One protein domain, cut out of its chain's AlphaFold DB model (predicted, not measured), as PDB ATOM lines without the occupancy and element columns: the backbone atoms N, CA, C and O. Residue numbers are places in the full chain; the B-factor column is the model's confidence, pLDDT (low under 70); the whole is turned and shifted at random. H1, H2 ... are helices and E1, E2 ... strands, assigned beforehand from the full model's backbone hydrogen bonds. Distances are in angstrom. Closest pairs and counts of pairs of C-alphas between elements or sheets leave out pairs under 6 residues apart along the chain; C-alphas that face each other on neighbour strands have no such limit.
ATOM      1  N   ILE A   4      -0.395  -1.382  47.482       65.38
ATOM      2  CA  ILE A   4       0.021  -0.966  48.827       65.38
ATOM      3  C   ILE A   4      -0.997   0.009  49.446       65.38
ATOM      4  O   ILE A   4      -1.444  -0.202  50.571       65.38
ATOM      5  N   ASN A   5      -1.453   1.010  48.682       63.62
ATOM      6  CA  ASN A   5      -2.458   1.978  49.139       63.62
ATOM      7  C   ASN A   5      -3.817   1.308  49.381       63.62
ATOM      8  O   ASN A   5      -4.550   1.722  50.271       63.62
ATOM      9  N   ALA A   6      -4.148   0.266  48.609       60.84
ATOM     10  CA  ALA A   6      -5.370  -0.514  48.813       60.84
ATOM     11  C   ALA A   6      -5.371  -1.280  50.149       60.84
ATOM     12  O   ALA A   6      -6.437  -1.564  50.683       60.84
ATOM     13  N   LEU A   7      -4.190  -1.587  50.693       66.12
ATOM     14  CA  LEU A   7      -4.022  -2.202  52.009       66.12
ATOM     15  C   LEU A   7      -3.829  -1.178  53.138       66.12
ATOM     16  O   LEU A   7      -3.594  -1.579  54.272       66.12
ATOM     17  N   GLY A   8      -3.889   0.126  52.847       65.25
ATOM     18  CA  GLY A   8      -3.637   1.172  53.843       65.25
ATOM     19  C   GLY A   8      -2.193   1.208  54.360       65.25
ATOM     20  O   GLY A   8      -1.932   1.820  55.391       65.25
ATOM     21  N   LEU A   9      -1.256   0.562  53.661       73.12
ATOM     22  CA  LEU A   9       0.154   0.542  54.038       73.12
ATOM     23  C   LEU A   9       0.836   1.833  53.564       73.12
ATOM     24  O   LEU A   9       0.683   2.238  52.409       73.12
ATOM     25  N   LYS A  10       1.615   2.465  54.440       72.06
ATOM     26  CA  LYS A  10       2.547   3.542  54.091       72.06
ATOM     27  C   LYS A  10       3.909   2.916  53.835       72.06
ATOM     28  O   LYS A  10       4.419   2.206  54.694       72.06
ATOM     29  N   LEU A  11       4.446   3.136  52.640       77.12
ATOM     30  CA  LEU A  11       5.762   2.653  52.236       77.12
ATOM     31  C   LEU A  11       6.698   3.852  52.097       77.12
ATOM     32  O   LEU A  11       6.585   4.592  51.120       77.12
ATOM     33  N   ASP A  12       7.642   3.974  53.020       79.56
ATOM     34  CA  ASP A  12       8.742   4.930  52.918       79.56
ATOM     35  C   ASP A  12      10.005   4.184  52.493       79.56
ATOM     36  O   ASP A  12      10.390   3.201  53.121       79.56
ATOM     37  N   VAL A  13      10.638   4.599  51.396       77.81
ATOM     38  CA  VAL A  13      11.832   3.927  50.858       77.81
ATOM     39  C   VAL A  13      13.052   4.806  51.097       77.81
ATOM     40  O   VAL A  13      13.057   5.975  50.726       77.81
ATOM     41  N   ASN A  14      14.085   4.217  51.689       80.12
ATOM     42  CA  ASN A  14      15.360   4.842  52.009       80.12
ATOM     43  C   ASN A  14      16.521   4.018  51.436       80.12
ATOM     44  O   ASN A  14      16.420   2.801  51.235       80.12
ATOM     45  N   ASP A  15      17.659   4.677  51.221       75.12
ATOM     46  CA  ASP A  15      18.874   4.000  50.782       75.12
ATOM     47  C   ASP A  15      19.418   3.072  51.871       75.12
ATOM     48  O   ASP A  15      19.406   3.374  53.070       75.12
ATOM     49  N   TRP A  16      19.896   1.906  51.442       74.50
ATOM     50  CA  TRP A  16      20.445   0.911  52.345       74.50
ATOM     51  C   TRP A  16      21.974   0.967  52.350       74.50
ATOM     52  O   TRP A  16      22.647   0.509  51.431       74.50
ATOM     53  N   ASN A  17      22.531   1.511  53.431       66.88
ATOM     54  CA  ASN A  17      23.963   1.806  53.571       66.88
ATOM     55  C   ASN A  17      24.847   0.585  53.917       66.88
ATOM     56  O   ASN A  17      25.963   0.758  54.395       66.88
ATOM     57  N   LYS A  18      24.362  -0.652  53.733       68.19
ATOM     58  CA  LYS A  18      25.101  -1.893  54.062       68.19
ATOM     59  C   LYS A  18      25.399  -2.777  52.850       68.19
ATOM     60  O   LYS A  18      25.786  -3.934  53.017       68.19
ATOM     61  N   SER A  19      25.278  -2.229  51.644       65.62
ATOM     62  CA  SER A  19      25.601  -2.924  50.392       65.62
ATOM     63  C   SER A  19      26.996  -3.566  50.407       65.62
ATOM     64  O   SER A  19      27.158  -4.665  49.889       65.62
ATOM     65  N   ASP A  20      27.970  -2.964  51.096       66.50
ATOM     66  CA  ASP A  20      29.359  -3.446  51.171       66.50
ATOM     67  C   ASP A  20      29.536  -4.786  51.909       66.50
ATOM     68  O   ASP A  20      30.554  -5.457  51.753       66.50
ATOM     69  N   GLN A  21      28.556  -5.198  52.720       72.19
ATOM     70  CA  GLN A  21      28.600  -6.462  53.470       72.19
ATOM     71  C   GLN A  21      28.009  -7.635  52.684       72.19
ATOM     72  O   GLN A  21      28.076  -8.784  53.132       72.19
ATOM     73  N   LEU A  22      27.419  -7.367  51.515       77.25
ATOM     74  CA  LEU A  22      26.813  -8.398  50.695       77.25
ATOM     75  C   LEU A  22      27.774  -8.976  49.665       77.25
ATOM     76  O   LEU A  22      28.538  -8.257  49.022       77.25
ATOM     77  N   PRO A  23      27.653 -10.283  49.395       78.25
ATOM     78  CA  PRO A  23      28.317 -10.876  48.255       78.25
ATOM     79  C   PRO A  23      27.873 -10.237  46.930       78.25
ATOM     80  O   PRO A  23      26.678 -10.062  46.680       78.25
ATOM     81  N   LEU A  24      28.836  -9.994  46.034       75.44
ATOM     82  CA  LEU A  24      28.617  -9.366  44.722       75.44
ATOM     83  C   LEU A  24      27.543 -10.066  43.873       75.44
ATOM     84  O   LEU A  24      26.802  -9.410  43.150       75.44
ATOM     85  N   TYR A  25      27.402 -11.390  43.991       76.25
ATOM     86  CA  TYR A  25      26.379 -12.150  43.260       76.25
ATOM     87  C   TYR A  25      24.940 -11.860  43.725       76.25
ATOM     88  O   TYR A  25      23.990 -12.231  43.045       76.25
ATOM     89  N   ILE A  26      24.745 -11.255  44.901       79.81
ATOM     90  CA  ILE A  26      23.426 -10.806  45.362       79.81
ATOM     91  C   ILE A  26      23.155  -9.406  44.820       79.81
ATOM     92  O   ILE A  26      22.091  -9.184  44.250       79.81
ATOM     93  N   LEU A  27      24.136  -8.507  44.936       79.06
ATOM     94  CA  LEU A  27      24.053  -7.131  44.435       79.06
ATOM     95  C   LEU A  27      23.847  -7.075  42.917       79.06
ATOM     96  O   LEU A  27      23.106  -6.234  42.428       79.06
ATOM     97  N   ASN A  28      24.457  -7.997  42.171       81.56
ATOM     98  CA  ASN A  28      24.276  -8.065  40.722       81.56
ATOM     99  C   ASN A  28      22.881  -8.575  40.321       81.56
ATOM    100  O   ASN A  28      22.385  -8.271  39.242       81.56
ATOM    101  N   ASN A  29      22.239  -9.361  41.188       80.75
ATOM    102  CA  ASN A  29      20.941  -9.968  40.903       80.75
ATOM    103  C   ASN A  29      19.772  -9.109  41.408       80.75
ATOM    104  O   ASN A  29      18.680  -9.170  40.836       80.75
ATOM    105  N   PHE A  30      19.984  -8.323  42.467       83.06
ATOM    106  CA  PHE A  30      18.943  -7.545  43.130       83.06
ATOM    107  C   PHE A  30      19.412  -6.149  43.525       83.06
ATOM    108  O   PHE A  30      20.430  -5.984  44.192       83.06
ATOM    109  N   SER A  31      18.551  -5.173  43.256       84.00
ATOM    110  CA  SER A  31      18.594  -3.865  43.896       84.00
ATOM    111  C   SER A  31      17.932  -3.965  45.265       84.00
ATOM    112  O   SER A  31      16.752  -4.315  45.360       84.00
ATOM    113  N   ILE A  32      18.684  -3.652  46.319       85.25
ATOM    114  CA  ILE A  32      18.218  -3.739  47.704       85.25
ATOM    115  C   ILE A  32      18.027  -2.330  48.246       85.25
ATOM    116  O   ILE A  32      18.934  -1.505  48.181       85.25
ATOM    117  N   GLN A  33      16.844  -2.065  48.781       85.50
ATOM    118  CA  GLN A  33      16.494  -0.787  49.390       85.50
ATOM    119  C   GLN A  33      15.891  -1.027  50.766       85.50
ATOM    120  O   GLN A  33      15.225  -2.042  50.996       85.50
ATOM    121  N   LYS A  34      16.104  -0.085  51.681       85.94
ATOM    122  CA  LYS A  34      15.434  -0.116  52.974       85.94
ATOM    123  C   LYS A  34      14.034   0.450  52.783       85.94
ATOM    124  O   LYS A  34      13.861   1.481  52.148       85.94
ATOM    125  N   ALA A  35      13.029  -0.239  53.295       84.81
ATOM    126  CA  ALA A  35      11.642   0.169  53.189       84.81
ATOM    127  C   ALA A  35      10.993   0.110  54.568       84.81
ATOM    128  O   ALA A  35      11.115  -0.895  55.255       84.81
ATOM    129  N   THR A  36      10.285   1.152  54.963       82.38
ATOM    130  CA  THR A  36       9.568   1.217  56.232       82.38
ATOM    131  C   THR A  36       8.078   1.082  55.926       82.38
ATOM    132  O   THR A  36       7.518   1.882  55.179       82.38
ATOM    133  N   LEU A  37       7.464   0.009  56.426       82.06
ATOM    134  CA  LEU A  37       6.047  -0.320  56.255       82.06
ATOM    135  C   LEU A  37       5.335  -0.119  57.592       82.06
ATOM    136  O   LEU A  37       5.533  -0.934  58.487       82.06
ATOM    137  N   ASN A  38       4.525   0.937  57.731       73.00
ATOM    138  CA  ASN A  38       3.805   1.271  58.977       73.00
ATOM    139  C   ASN A  38       4.691   1.113  60.236       73.00
ATOM    140  O   ASN A  38       4.401   0.297  61.106       73.00
ATOM    141  N   ASP A  39       5.809   1.846  60.285       75.50
ATOM    142  CA  ASP A  39       6.814   1.826  61.366       75.50
ATOM    143  C   ASP A  39       7.646   0.536  61.508       75.50
ATOM    144  O   ASP A  39       8.521   0.448  62.371       75.50
ATOM    145  N   ILE A  40       7.451  -0.449  60.627       77.94
ATOM    146  CA  ILE A  40       8.270  -1.663  60.589       77.94
ATOM    147  C   ILE A  40       9.303  -1.548  59.479       77.94
ATOM    148  O   ILE A  40       8.990  -1.579  58.285       77.94
ATOM    149  N   ASP A  41      10.564  -1.462  59.890       83.56
ATOM    150  CA  ASP A  41      11.692  -1.557  58.978       83.56
ATOM    151  C   ASP A  41      11.677  -2.915  58.264       83.56
ATOM    152  O   ASP A  41      11.492  -3.969  58.873       83.56
ATOM    153  N   CYS A  42      11.864  -2.878  56.952       86.31
ATOM    154  CA  CYS A  42      11.890  -4.007  56.036       86.31
ATOM    155  C   CYS A  42      12.978  -3.781  54.974       86.31
ATOM    156  O   CYS A  42      13.392  -2.653  54.700       86.31
ATOM    157  N   LEU A  43      13.416  -4.853  54.319       88.00
ATOM    158  CA  LEU A  43      14.264  -4.770  53.129       88.00
ATOM    159  C   LEU A  43      13.464  -5.150  51.886       88.00
ATOM    160  O   LEU A  43      12.853  -6.219  51.822       88.00
ATOM    161  N   SER A  44      13.496  -4.267  50.893       88.38
ATOM    162  CA  SER A  44      12.898  -4.475  49.583       88.38
ATOM    163  C   SER A  44      13.951  -4.975  48.603       88.38
ATOM    164  O   SER A  44      14.957  -4.304  48.381       88.38
ATOM    165  N   LEU A  45      13.718  -6.141  47.999       88.75
ATOM    166  CA  LEU A  45      14.535  -6.666  46.907       88.75
ATOM    167  C   LEU A  45      13.813  -6.532  45.581       88.75
ATOM    168  O   LEU A  45      12.806  -7.200  45.348       88.75
ATOM    169  N   THR A  46      14.389  -5.758  44.674       87.38
ATOM    170  CA  THR A  46      13.913  -5.656  43.297       87.38
ATOM    171  C   THR A  46      14.877  -6.420  42.386       87.38
ATOM    172  O   THR A  46      16.037  -6.019  42.287       87.38
ATOM    173  N   PRO A  47      14.466  -7.529  41.746       85.38
ATOM    174  CA  PRO A  47      15.331  -8.238  40.808       85.38
ATOM    175  C   PRO A  47      15.592  -7.377  39.568       85.38
ATOM    176  O   PRO A  47      14.671  -6.740  39.054       85.38
ATOM    177  N   HIS A  48      16.837  -7.368  39.088       82.00
ATOM    178  CA  HIS A  48      17.200  -6.662  37.853       82.00
ATOM    179  C   HIS A  48      16.721  -7.402  36.601       82.00
ATOM    180  O   HIS A  48      16.224  -6.783  35.663       82.00
ATOM    181  N   GLU A  49      16.844  -8.729  36.611       76.31
ATOM    182  CA  GLU A  49      16.460  -9.609  35.509       76.31
ATOM    183  C   GLU A  49      15.422 -10.643  35.983       76.31
ATOM    184  O   GLU A  49      14.493 -10.334  36.736       76.31
ATOM    185  N   GLU A  50      15.554 -11.896  35.549       76.56
ATOM    186  CA  GLU A  50      14.717 -12.974  36.039       76.56
ATOM    187  C   GLU A  50      15.000 -13.316  37.504       76.56
ATOM    188  O   GLU A  50      16.138 -13.428  37.959       76.56
ATOM    189  N   LEU A  51      13.913 -13.598  38.224       80.38
ATOM    190  CA  LEU A  51      13.977 -14.191  39.552       80.38
ATOM    191  C   LEU A  51      14.804 -15.488  39.523       80.38
ATOM    192  O   LEU A  51      14.448 -16.403  38.768       80.38
ATOM    193  N   PRO A  52      15.834 -15.617  40.378       78.94
ATOM    194  CA  PRO A  52      16.616 -16.836  40.474       78.94
ATOM    195  C   PRO A  52      15.762 -18.015  40.948       78.94
ATOM    196  O   PRO A  52      14.657 -17.866  41.482       78.94
ATOM    197  N   ILE A  53      16.303 -19.221  40.768       83.25
ATOM    198  CA  ILE A  53      15.672 -20.461  41.226       83.25
ATOM    199  C   ILE A  53      15.402 -20.357  42.729       83.25
ATOM    200  O   ILE A  53      16.219 -19.858  43.499       83.25
ATOM    201  N   LEU A  54      14.258 -20.877  43.160       82.69
ATOM    202  CA  LEU A  54      13.747 -20.735  44.522       82.69
ATOM    203  C   LEU A  54      14.729 -21.166  45.622       82.69
ATOM    204  O   LEU A  54      14.786 -20.545  46.680       82.69
ATOM    205  N   SER A  55      15.526 -22.207  45.373       83.12
ATOM    206  CA  SER A  55      16.571 -22.671  46.292       83.12
ATOM    207  C   SER A  55      17.688 -21.640  46.476       83.12
ATOM    208  O   SER A  55      18.149 -21.425  47.597       83.12
ATOM    209  N   VAL A  56      18.098 -20.980  45.392       85.44
ATOM    210  CA  VAL A  56      19.101 -19.909  45.396       85.44
ATOM    211  C   VAL A  56      18.524 -18.668  46.063       85.44
ATOM    212  O   VAL A  56      19.148 -18.119  46.965       85.44
ATOM    213  N   LEU A  57      17.292 -18.301  45.709       86.31
ATOM    214  CA  LEU A  57      16.592 -17.158  46.283       86.31
ATOM    215  C   LEU A  57      16.456 -17.280  47.809       86.31
ATOM    216  O   LEU A  57      16.769 -16.341  48.535       86.31
ATOM    217  N   LYS A  58      16.084 -18.461  48.325       84.31
ATOM    218  CA  LYS A  58      16.038 -18.713  49.777       84.31
ATOM    219  C   LYS A  58      17.400 -18.543  50.448       84.31
ATOM    220  O   LYS A  58      17.471 -17.961  51.526       84.31
ATOM    221  N   LYS A  59      18.475 -19.036  49.824       85.94
ATOM    222  CA  LYS A  59      19.840 -18.872  50.347       85.94
ATOM    223  C   LYS A  59      20.247 -17.401  50.380       85.94
ATOM    224  O   LYS A  59      20.764 -16.946  51.391       85.94
ATOM    225  N   GLN A  60      19.969 -16.658  49.311       85.75
ATOM    226  CA  GLN A  60      20.271 -15.229  49.224       85.75
ATOM    227  C   GLN A  60      19.511 -14.428  50.290       85.75
ATOM    228  O   GLN A  60      20.122 -13.642  51.008       85.75
ATOM    229  N   ILE A  61      18.213 -14.695  50.473       85.69
ATOM    230  CA  ILE A  61      17.405 -14.071  51.533       85.69
ATOM    231  C   ILE A  61      17.951 -14.419  52.923       85.69
ATOM    232  O   ILE A  61      18.026 -13.545  53.781       85.69
ATOM    233  N   ALA A  62      18.354 -15.671  53.159       84.50
ATOM    234  CA  ALA A  62      18.924 -16.078  54.443       84.50
ATOM    235  C   ALA A  62      20.237 -15.341  54.756       84.50
ATOM    236  O   ALA A  62      20.455 -14.952  55.900       84.50
ATOM    237  N   ILE A  63      21.081 -15.108  53.746       84.81
ATOM    238  CA  ILE A  63      22.322 -14.336  53.891       84.81
ATOM    239  C   ILE A  63      22.009 -12.883  54.248       84.81
ATOM    240  O   ILE A  63      22.573 -12.366  55.208       84.81
ATOM    241  N   ILE A  64      21.069 -12.253  53.539       84.38
ATOM    242  CA  ILE A  64      20.634 -10.877  53.827       84.38
ATOM    243  C   ILE A  64      20.089 -10.770  55.256       84.38
ATOM    244  O   ILE A  64      20.499  -9.890  56.008       84.38
ATOM    245  N   LYS A  65      19.233 -11.714  55.663       81.94
ATOM    246  CA  LYS A  65      18.654 -11.750  57.011       81.94
ATOM    247  C   LYS A  65      19.703 -11.950  58.114       81.94
ATOM    248  O   LYS A  65      19.493 -11.528  59.245       81.94
ATOM    249  N   ASN A  66      20.822 -12.605  57.805       82.75
ATOM    250  CA  ASN A  66      21.912 -12.799  58.762       82.75
ATOM    251  C   ASN A  66      22.750 -11.524  58.965       82.75
ATOM    252  O   ASN A  66      23.289 -11.311  60.047       82.75
ATOM    253  N   ILE A  67      22.850 -10.674  57.940       80.56
ATOM    254  CA  ILE A  67      23.507  -9.360  58.039       80.56
ATOM    255  C   ILE A  67      22.645  -8.409  58.869       80.56
ATOM    256  O   ILE A  67      23.137  -7.686  59.735       80.56
ATOM    257  N   GLU A  68      21.341  -8.406  58.599       75.75
ATOM    258  CA  GLU A  68      20.390  -7.539  59.272       75.75
ATOM    259  C   GLU A  68      19.105  -8.317  59.558       75.75
ATOM    260  O   GLU A  68      18.417  -8.759  58.639       75.75
ATOM    261  N   ASN A  69      18.792  -8.516  60.843       80.19
ATOM    262  CA  ASN A  69      17.678  -9.355  61.302       80.19
ATOM    263  C   ASN A  69      16.314  -8.655  61.141       80.19
ATOM    264  O   ASN A  69      15.556  -8.486  62.093       80.19
ATOM    265  N   ILE A  70      16.029  -8.216  59.922       83.19
ATOM    266  CA  ILE A  70      14.862  -7.437  59.524       83.19
ATOM    267  C   ILE A  70      14.086  -8.249  58.468       83.19
ATOM    268  O   ILE A  70      14.694  -9.019  57.715       83.19
ATOM    269  N   PRO A  71      12.742  -8.169  58.416       84.75
ATOM    270  CA  PRO A  71      11.950  -8.839  57.389       84.75
ATOM    271  C   PRO A  71      12.309  -8.373  55.975       84.75
ATOM    272  O   PRO A  71      12.643  -7.218  55.724       84.75
ATOM    273  N   VAL A  72      12.207  -9.305  55.031       87.50
ATOM    274  CA  VAL A  72      12.666  -9.136  53.654       87.50
ATOM    275  C   VAL A  72      11.527  -9.487  52.695       87.50
ATOM    276  O   VAL A  72      10.909 -10.542  52.848       87.50
ATOM    277  N   PHE A  73      11.259  -8.636  51.702       89.50
ATOM    278  CA  PHE A  73      10.241  -8.883  50.678       89.50
ATOM    279  C   PHE A  73      10.741  -8.584  49.263       89.50
ATOM    280  O   PHE A  73      11.599  -7.733  49.048       89.50
ATOM    281  N   LEU A  74      10.171  -9.282  48.280       89.44
ATOM    282  CA  LEU A  74      10.461  -9.076  46.860       89.44
ATOM    283  C   LEU A  74       9.521  -8.025  46.265       89.44
ATOM    284  O   LEU A  74       8.310  -8.144  46.413       89.44
ATOM    285  N   ASN A  75      10.043  -7.043  45.541       88.56
ATOM    286  CA  ASN A  75       9.253  -6.095  44.766       88.56
ATOM    287  C   ASN A  75       9.303  -6.473  43.283       88.56
ATOM    288  O   ASN A  75      10.360  -6.450  42.655       88.56
ATOM    289  N   LEU A  76       8.160  -6.870  42.729       87.44
ATOM    290  CA  LEU A  76       8.041  -7.455  41.399       87.44
ATOM    291  C   LEU A  76       7.059  -6.654  40.547       87.44
ATOM    292  O   LEU A  76       5.941  -6.357  40.969       87.44
ATOM    293  N   ASN A  77       7.433  -6.377  39.299       84.31
ATOM    294  CA  ASN A  77       6.522  -5.771  38.324       84.31
ATOM    295  C   ASN A  77       5.637  -6.832  37.658       84.31
ATOM    296  O   ASN A  77       4.431  -6.653  37.485       84.31
ATOM    297  N   THR A  78       6.233  -7.966  37.292       82.50
ATOM    298  CA  THR A  78       5.567  -9.076  36.609       82.50
ATOM    299  C   THR A  78       6.091 -10.409  37.134       82.50
ATOM    300  O   THR A  78       7.231 -10.528  37.574       82.50
ATOM    301  N   ILE A  79       5.232 -11.427  37.121       85.25
ATOM    302  CA  ILE A  79       5.583 -12.795  37.503       85.25
ATOM    303  C   ILE A  79       4.664 -13.772  36.765       85.25
ATOM    304  O   ILE A  79       3.492 -13.464  36.525       85.25
ATOM    305  N   SER A  80       5.177 -14.949  36.403       84.75
ATOM    306  CA  SER A  80       4.355 -16.022  35.837       84.75
ATOM    307  C   SER A  80       3.472 -16.669  36.909       84.75
ATOM    308  O   SER A  80       3.810 -16.676  38.093       84.75
ATOM    309  N   HIS A  81       2.349 -17.265  36.497       84.31
ATOM    310  CA  HIS A  81       1.440 -17.952  37.422       84.31
ATOM    311  C   HIS A  81       2.154 -19.059  38.213       84.31
ATOM    312  O   HIS A  81       2.001 -19.156  39.428       84.31
ATOM    313  N   PHE A  82       2.999 -19.843  37.538       84.25
ATOM    314  CA  PHE A  82       3.781 -20.905  38.168       84.25
ATOM    315  C   PHE A  82       4.731 -20.368  39.245       84.25
ATOM    316  O   PHE A  82       4.734 -20.865  40.369       84.25
ATOM    317  N   ARG A  83       5.510 -19.315  38.943       83.62
ATOM    318  CA  ARG A  83       6.424 -18.732  39.937       83.62
ATOM    319  C   ARG A  83       5.651 -18.090  41.090       83.62
ATOM    320  O   ARG A  83       6.057 -18.258  42.233       83.62
ATOM    321  N   LYS A  84       4.515 -17.436  40.819       85.31
ATOM    322  CA  LYS A  84       3.629 -16.880  41.854       85.31
ATOM    323  C   LYS A  84       3.151 -17.958  42.829       85.31
ATOM    324  O   LYS A  84       3.297 -17.779  44.034       85.31
ATOM    325  N   GLN A  85       2.617 -19.066  42.313       85.06
ATOM    326  CA  GLN A  85       2.164 -20.200  43.126       85.06
ATOM    327  C   GLN A  85       3.302 -20.713  44.017       85.06
ATOM    328  O   GLN A  85       3.139 -20.878  45.222       85.06
ATOM    329  N   ASN A  86       4.490 -20.855  43.433       86.31
ATOM    330  CA  ASN A  86       5.661 -21.361  44.131       86.31
ATOM    331  C   ASN A  86       6.147 -20.406  45.244       86.31
ATOM    332  O   ASN A  86       6.559 -20.856  46.312       86.31
ATOM    333  N   LEU A  87       6.061 -19.083  45.049       86.19
ATOM    334  CA  LEU A  87       6.349 -18.105  46.111       86.19
ATOM    335  C   LEU A  87       5.345 -18.204  47.271       86.19
ATOM    336  O   LEU A  87       5.758 -18.152  48.430       86.19
ATOM    337  N   LEU A  88       4.055 -18.379  46.964       85.62
ATOM    338  CA  LEU A  88       2.991 -18.508  47.963       85.62
ATOM    339  C   LEU A  88       3.142 -19.782  48.802       85.62
ATOM    340  O   LEU A  88       3.116 -19.711  50.028       85.62
ATOM    341  N   GLU A  89       3.368 -20.930  48.159       85.56
ATOM    342  CA  GLU A  89       3.578 -22.217  48.840       85.56
ATOM    343  C   GLU A  89       4.785 -22.177  49.782       85.56
ATOM    344  O   GLU A  89       4.758 -22.728  50.883       85.56
ATOM    345  N   ASN A  90       5.835 -21.455  49.385       84.75
ATOM    346  CA  ASN A  90       7.045 -21.290  50.181       84.75
ATOM    347  C   ASN A  90       6.986 -20.112  51.167       84.75
ATOM    348  O   ASN A  90       7.994 -19.837  51.821       84.75
ATOM    349  N   LYS A  91       5.837 -19.431  51.282       86.12
ATOM    350  CA  LYS A  91       5.605 -18.278  52.168       86.12
ATOM    351  C   LYS A  91       6.640 -17.161  51.997       86.12
ATOM    352  O   LYS A  91       7.018 -16.499  52.962       86.12
ATOM    353  N   ILE A  92       7.120 -16.960  50.772       87.25
ATOM    354  CA  ILE A  92       8.107 -15.921  50.474       87.25
ATOM    355  C   ILE A  92       7.365 -14.593  50.326       87.25
ATOM    356  O   ILE A  92       6.468 -14.520  49.486       87.25
ATOM    357  N   PRO A  93       7.699 -13.549  51.102       88.81
ATOM    358  CA  PRO A  93       7.009 -12.272  50.998       88.81
ATOM    359  C   PRO A  93       7.299 -11.575  49.664       88.81
ATOM    360  O   PRO A  93       8.459 -11.447  49.265       88.81
ATOM    361  N   PHE A  94       6.259 -11.101  48.979       89.38
ATOM    362  CA  PHE A  94       6.398 -10.344  47.736       89.38
ATOM    363  C   PHE A  94       5.287  -9.308  47.538       89.38
ATOM    364  O   PHE A  94       4.157  -9.460  47.996       89.38
ATOM    365  N   ILE A  95       5.609  -8.268  46.784       87.19
ATOM    366  CA  ILE A  95       4.716  -7.221  46.308       87.19
ATOM    367  C   ILE A  95       4.727  -7.301  44.788       87.19
ATOM    368  O   ILE A  95       5.772  -7.171  44.158       87.19
ATOM    369  N   LEU A  96       3.562  -7.542  44.199       85.75
ATOM    370  CA  LEU A  96       3.338  -7.482  42.765       85.75
ATOM    371  C   LEU A  96       2.636  -6.166  42.438       85.75
ATOM    372  O   LEU A  96       1.482  -5.953  42.832       85.75
ATOM    373  N   LYS A  97       3.336  -5.305  41.699       81.19
ATOM    374  CA  LYS A  97       2.870  -3.966  41.341       81.19
ATOM    375  C   LYS A  97       1.457  -4.014  40.747       81.19
ATOM    376  O   LYS A  97       1.183  -4.787  39.830       81.19
ATOM    377  N   ASP A  98       0.563  -3.219  41.334       72.00
ATOM    378  CA  ASP A  98      -0.840  -3.044  40.926       72.00
ATOM    379  C   ASP A  98      -1.708  -4.318  40.871       72.00
ATOM    380  O   ASP A  98      -2.811  -4.285  40.328       72.00
ATOM    381  N   LYS A  99      -1.245  -5.444  41.434       81.00
ATOM    382  CA  LYS A  99      -1.966  -6.728  41.355       81.00
ATOM    383  C   LYS A  99      -2.185  -7.397  42.702       81.00
ATOM    384  O   LYS A  99      -3.292  -7.846  42.975       81.00
ATOM    385  N   MET A 100      -1.133  -7.562  43.501       80.75
ATOM    386  CA  MET A 100      -1.217  -8.361  44.723       80.75
ATOM    387  C   MET A 100      -0.081  -8.024  45.675       80.75
ATOM    388  O   MET A 100       1.061  -7.892  45.260       80.75
ATOM    389  N   VAL A 101      -0.385  -7.984  46.962       85.50
ATOM    390  CA  VAL A 101       0.608  -7.872  48.029       85.50
ATOM    391  C   VAL A 101       0.489  -9.119  48.893       85.50
ATOM    392  O   VAL A 101      -0.607  -9.489  49.305       85.50
ATOM    393  N   TYR A 102       1.610  -9.788  49.136       86.06
ATOM    394  CA  TYR A 102       1.697 -10.957  49.996       86.06
ATOM    395  C   TYR A 102       2.828 -10.762  51.001       86.06
ATOM    396  O   TYR A 102       3.995 -11.019  50.715       86.06
ATOM    397  N   LEU A 103       2.474 -10.291  52.194       86.31
ATOM    398  CA  LEU A 103       3.415 -10.005  53.274       86.31
ATOM    399  C   LEU A 103       2.998 -10.800  54.518       86.31
ATOM    400  O   LEU A 103       2.349 -10.255  55.408       86.31
ATOM    401  N   PRO A 104       3.331 -12.103  54.603       82.75
ATOM    402  CA  PRO A 104       2.882 -12.956  55.705       82.75
ATOM    403  C   PRO A 104       3.365 -12.474  57.080       82.75
ATOM    404  O   PRO A 104       2.673 -12.684  58.068       82.75
ATOM    405  N   PHE A 105       4.506 -11.783  57.143       79.00
ATOM    406  CA  PHE A 105       5.020 -11.188  58.381       79.00
ATOM    407  C   PHE A 105       4.221  -9.952  58.840       79.00
ATOM    408  O   PHE A 105       4.195  -9.655  60.029       79.00
ATOM    409  N   MET A 106       3.543  -9.254  57.921       75.12
ATOM    410  CA  MET A 106       2.573  -8.199  58.256       75.12
ATOM    411  C   MET A 106       1.204  -8.795  58.582       75.12
ATOM    412  O   MET A 106       0.489  -8.270  59.422       75.12
ATOM    413  N   ALA A 107       0.837  -9.922  57.964       67.50
ATOM    414  CA  ALA A 107      -0.435 -10.584  58.244       67.50
ATOM    415  C   ALA A 107      -0.551 -11.063  59.703       67.50
ATOM    416  O   ALA A 107      -1.643 -11.056  60.255       67.50
ATOM    417  N   THR A 108       0.563 -11.430  60.344       59.50
ATOM    418  CA  THR A 108       0.603 -11.719  61.788       59.50
ATOM    419  C   THR A 108       0.488 -10.472  62.667       59.50
ATOM    420  O   THR A 108       0.085 -10.589  63.821       59.50
ATOM    421  N   LEU A 109       0.826  -9.286  62.148       52.75
ATOM    422  CA  LEU A 109       0.687  -8.019  62.876       52.75
ATOM    423  C   LEU A 109      -0.783  -7.577  62.971       52.75
ATOM    424  O   LEU A 109      -1.188  -7.007  63.977       52.75
ATOM    425  N   LEU A 110      -1.602  -7.915  61.967       52.28
ATOM    426  CA  LEU A 110      -3.033  -7.571  61.918       52.28
ATOM    427  C   LEU A 110      -3.874  -8.199  63.044       52.28
ATOM    428  O   LEU A 110      -5.049  -7.877  63.174       52.28
ATOM    429  N   THR A 111      -3.310  -9.118  63.831       50.88
ATOM    430  CA  THR A 111      -4.023  -9.770  64.938       50.88
ATOM    431  C   THR A 111      -4.075  -8.946  66.229       50.88
ATOM    432  O   THR A 111      -4.875  -9.297  67.090       50.88
TER     433      THR A 111
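Overview. This is residues 4 to 111 of the 183 residues of an uncharacterized protein of [Clostridium] cocleatum (UniProt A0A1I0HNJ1). A strongly twisted sheet of six strands, curled like part of a barrel, has the long helix H2 slantwise over E3 and E4, while the shorter helices H1, H3 and H4 only graze the sheet. E4 and E3 lie nearest the mean of the C-alphas, and H1 and H3 lie farthest out. The printed part has 108 residues, with elements in the order E1 H1 E2 E3 H2 E4 H3 E5 E6 H4; the class is mixed, helices and strands. The mixed sheet runs E1 E2 E3 E4 E5 E6. The whole is compact, with a radius of gyration of the C-alphas of 13.3 A, and rounded, spanning 35 by 32 by 22 A.

Arrangement. Edge strand E1, residues 11 to 14, is antiparallel to E2, residues 30 to 37, with N 14 and O 34 2.8 A apart. H1, residues 24 to 27, only grazes the sheet. E2 bends by 55 degrees at residue 34 and forms a hairpin with E3, residues 40 to 47; N 42 and O 35 are 2.7 A apart. H2, residues 54 to 67, has a height over the sheet of 10.3 A, and its line and that of E3 stand at 41 degrees on the local plane. H1 and H2 are close but not clearly touching; their closest C-alphas, those of Ile 26 and Gln 60, are 6.7 A apart. E4, residues 72 to 76, is parallel to E3, with N 75 and O 45 2.8 A apart. H3, residues 81 to 89, only grazes the sheet, and is only just apart from H2, at 8.0 A. E5, residues 94 to 96, is parallel to E4, with N 95 and O 74 2.7 A apart. E3, H2, E4 and E4, H3, E5 are strand-helix-strand units, two parallel neighbour strands with a helix between, each with a right-handed crossover. E5 forms a hairpin with edge strand E6, residues 100 to 102; N 96 and O 100 are 2.7 A apart. H4, residues 104 to 107, only grazes the sheet. In H2 and H3 every O i to N i+4 pair is within hydrogen-bond range; H1 and H4 are too short for one.

Along the chain. E1 begins at C-alpha 11, (5.762, 2.653, 52.236). E2 is 19.8 A from first to last C-alpha, E3 22.0 A, H2 20.2 A, E4 13.2 A and H3 12.4 A. H2 begins at C-alpha 54, (13.747, -20.735, 44.522), and H4 ends at C-alpha 107, (-0.435, -10.584, 58.244).

Size, cuts and confidence. The two C-alphas farthest apart, those of Leu 24 and Thr 111, are 38.4 A apart. The printed part has no cut and no long link. Its mean pLDDT is 79.9; residues 4 to 8, 17 to 20 and 107 to 111 are under 70.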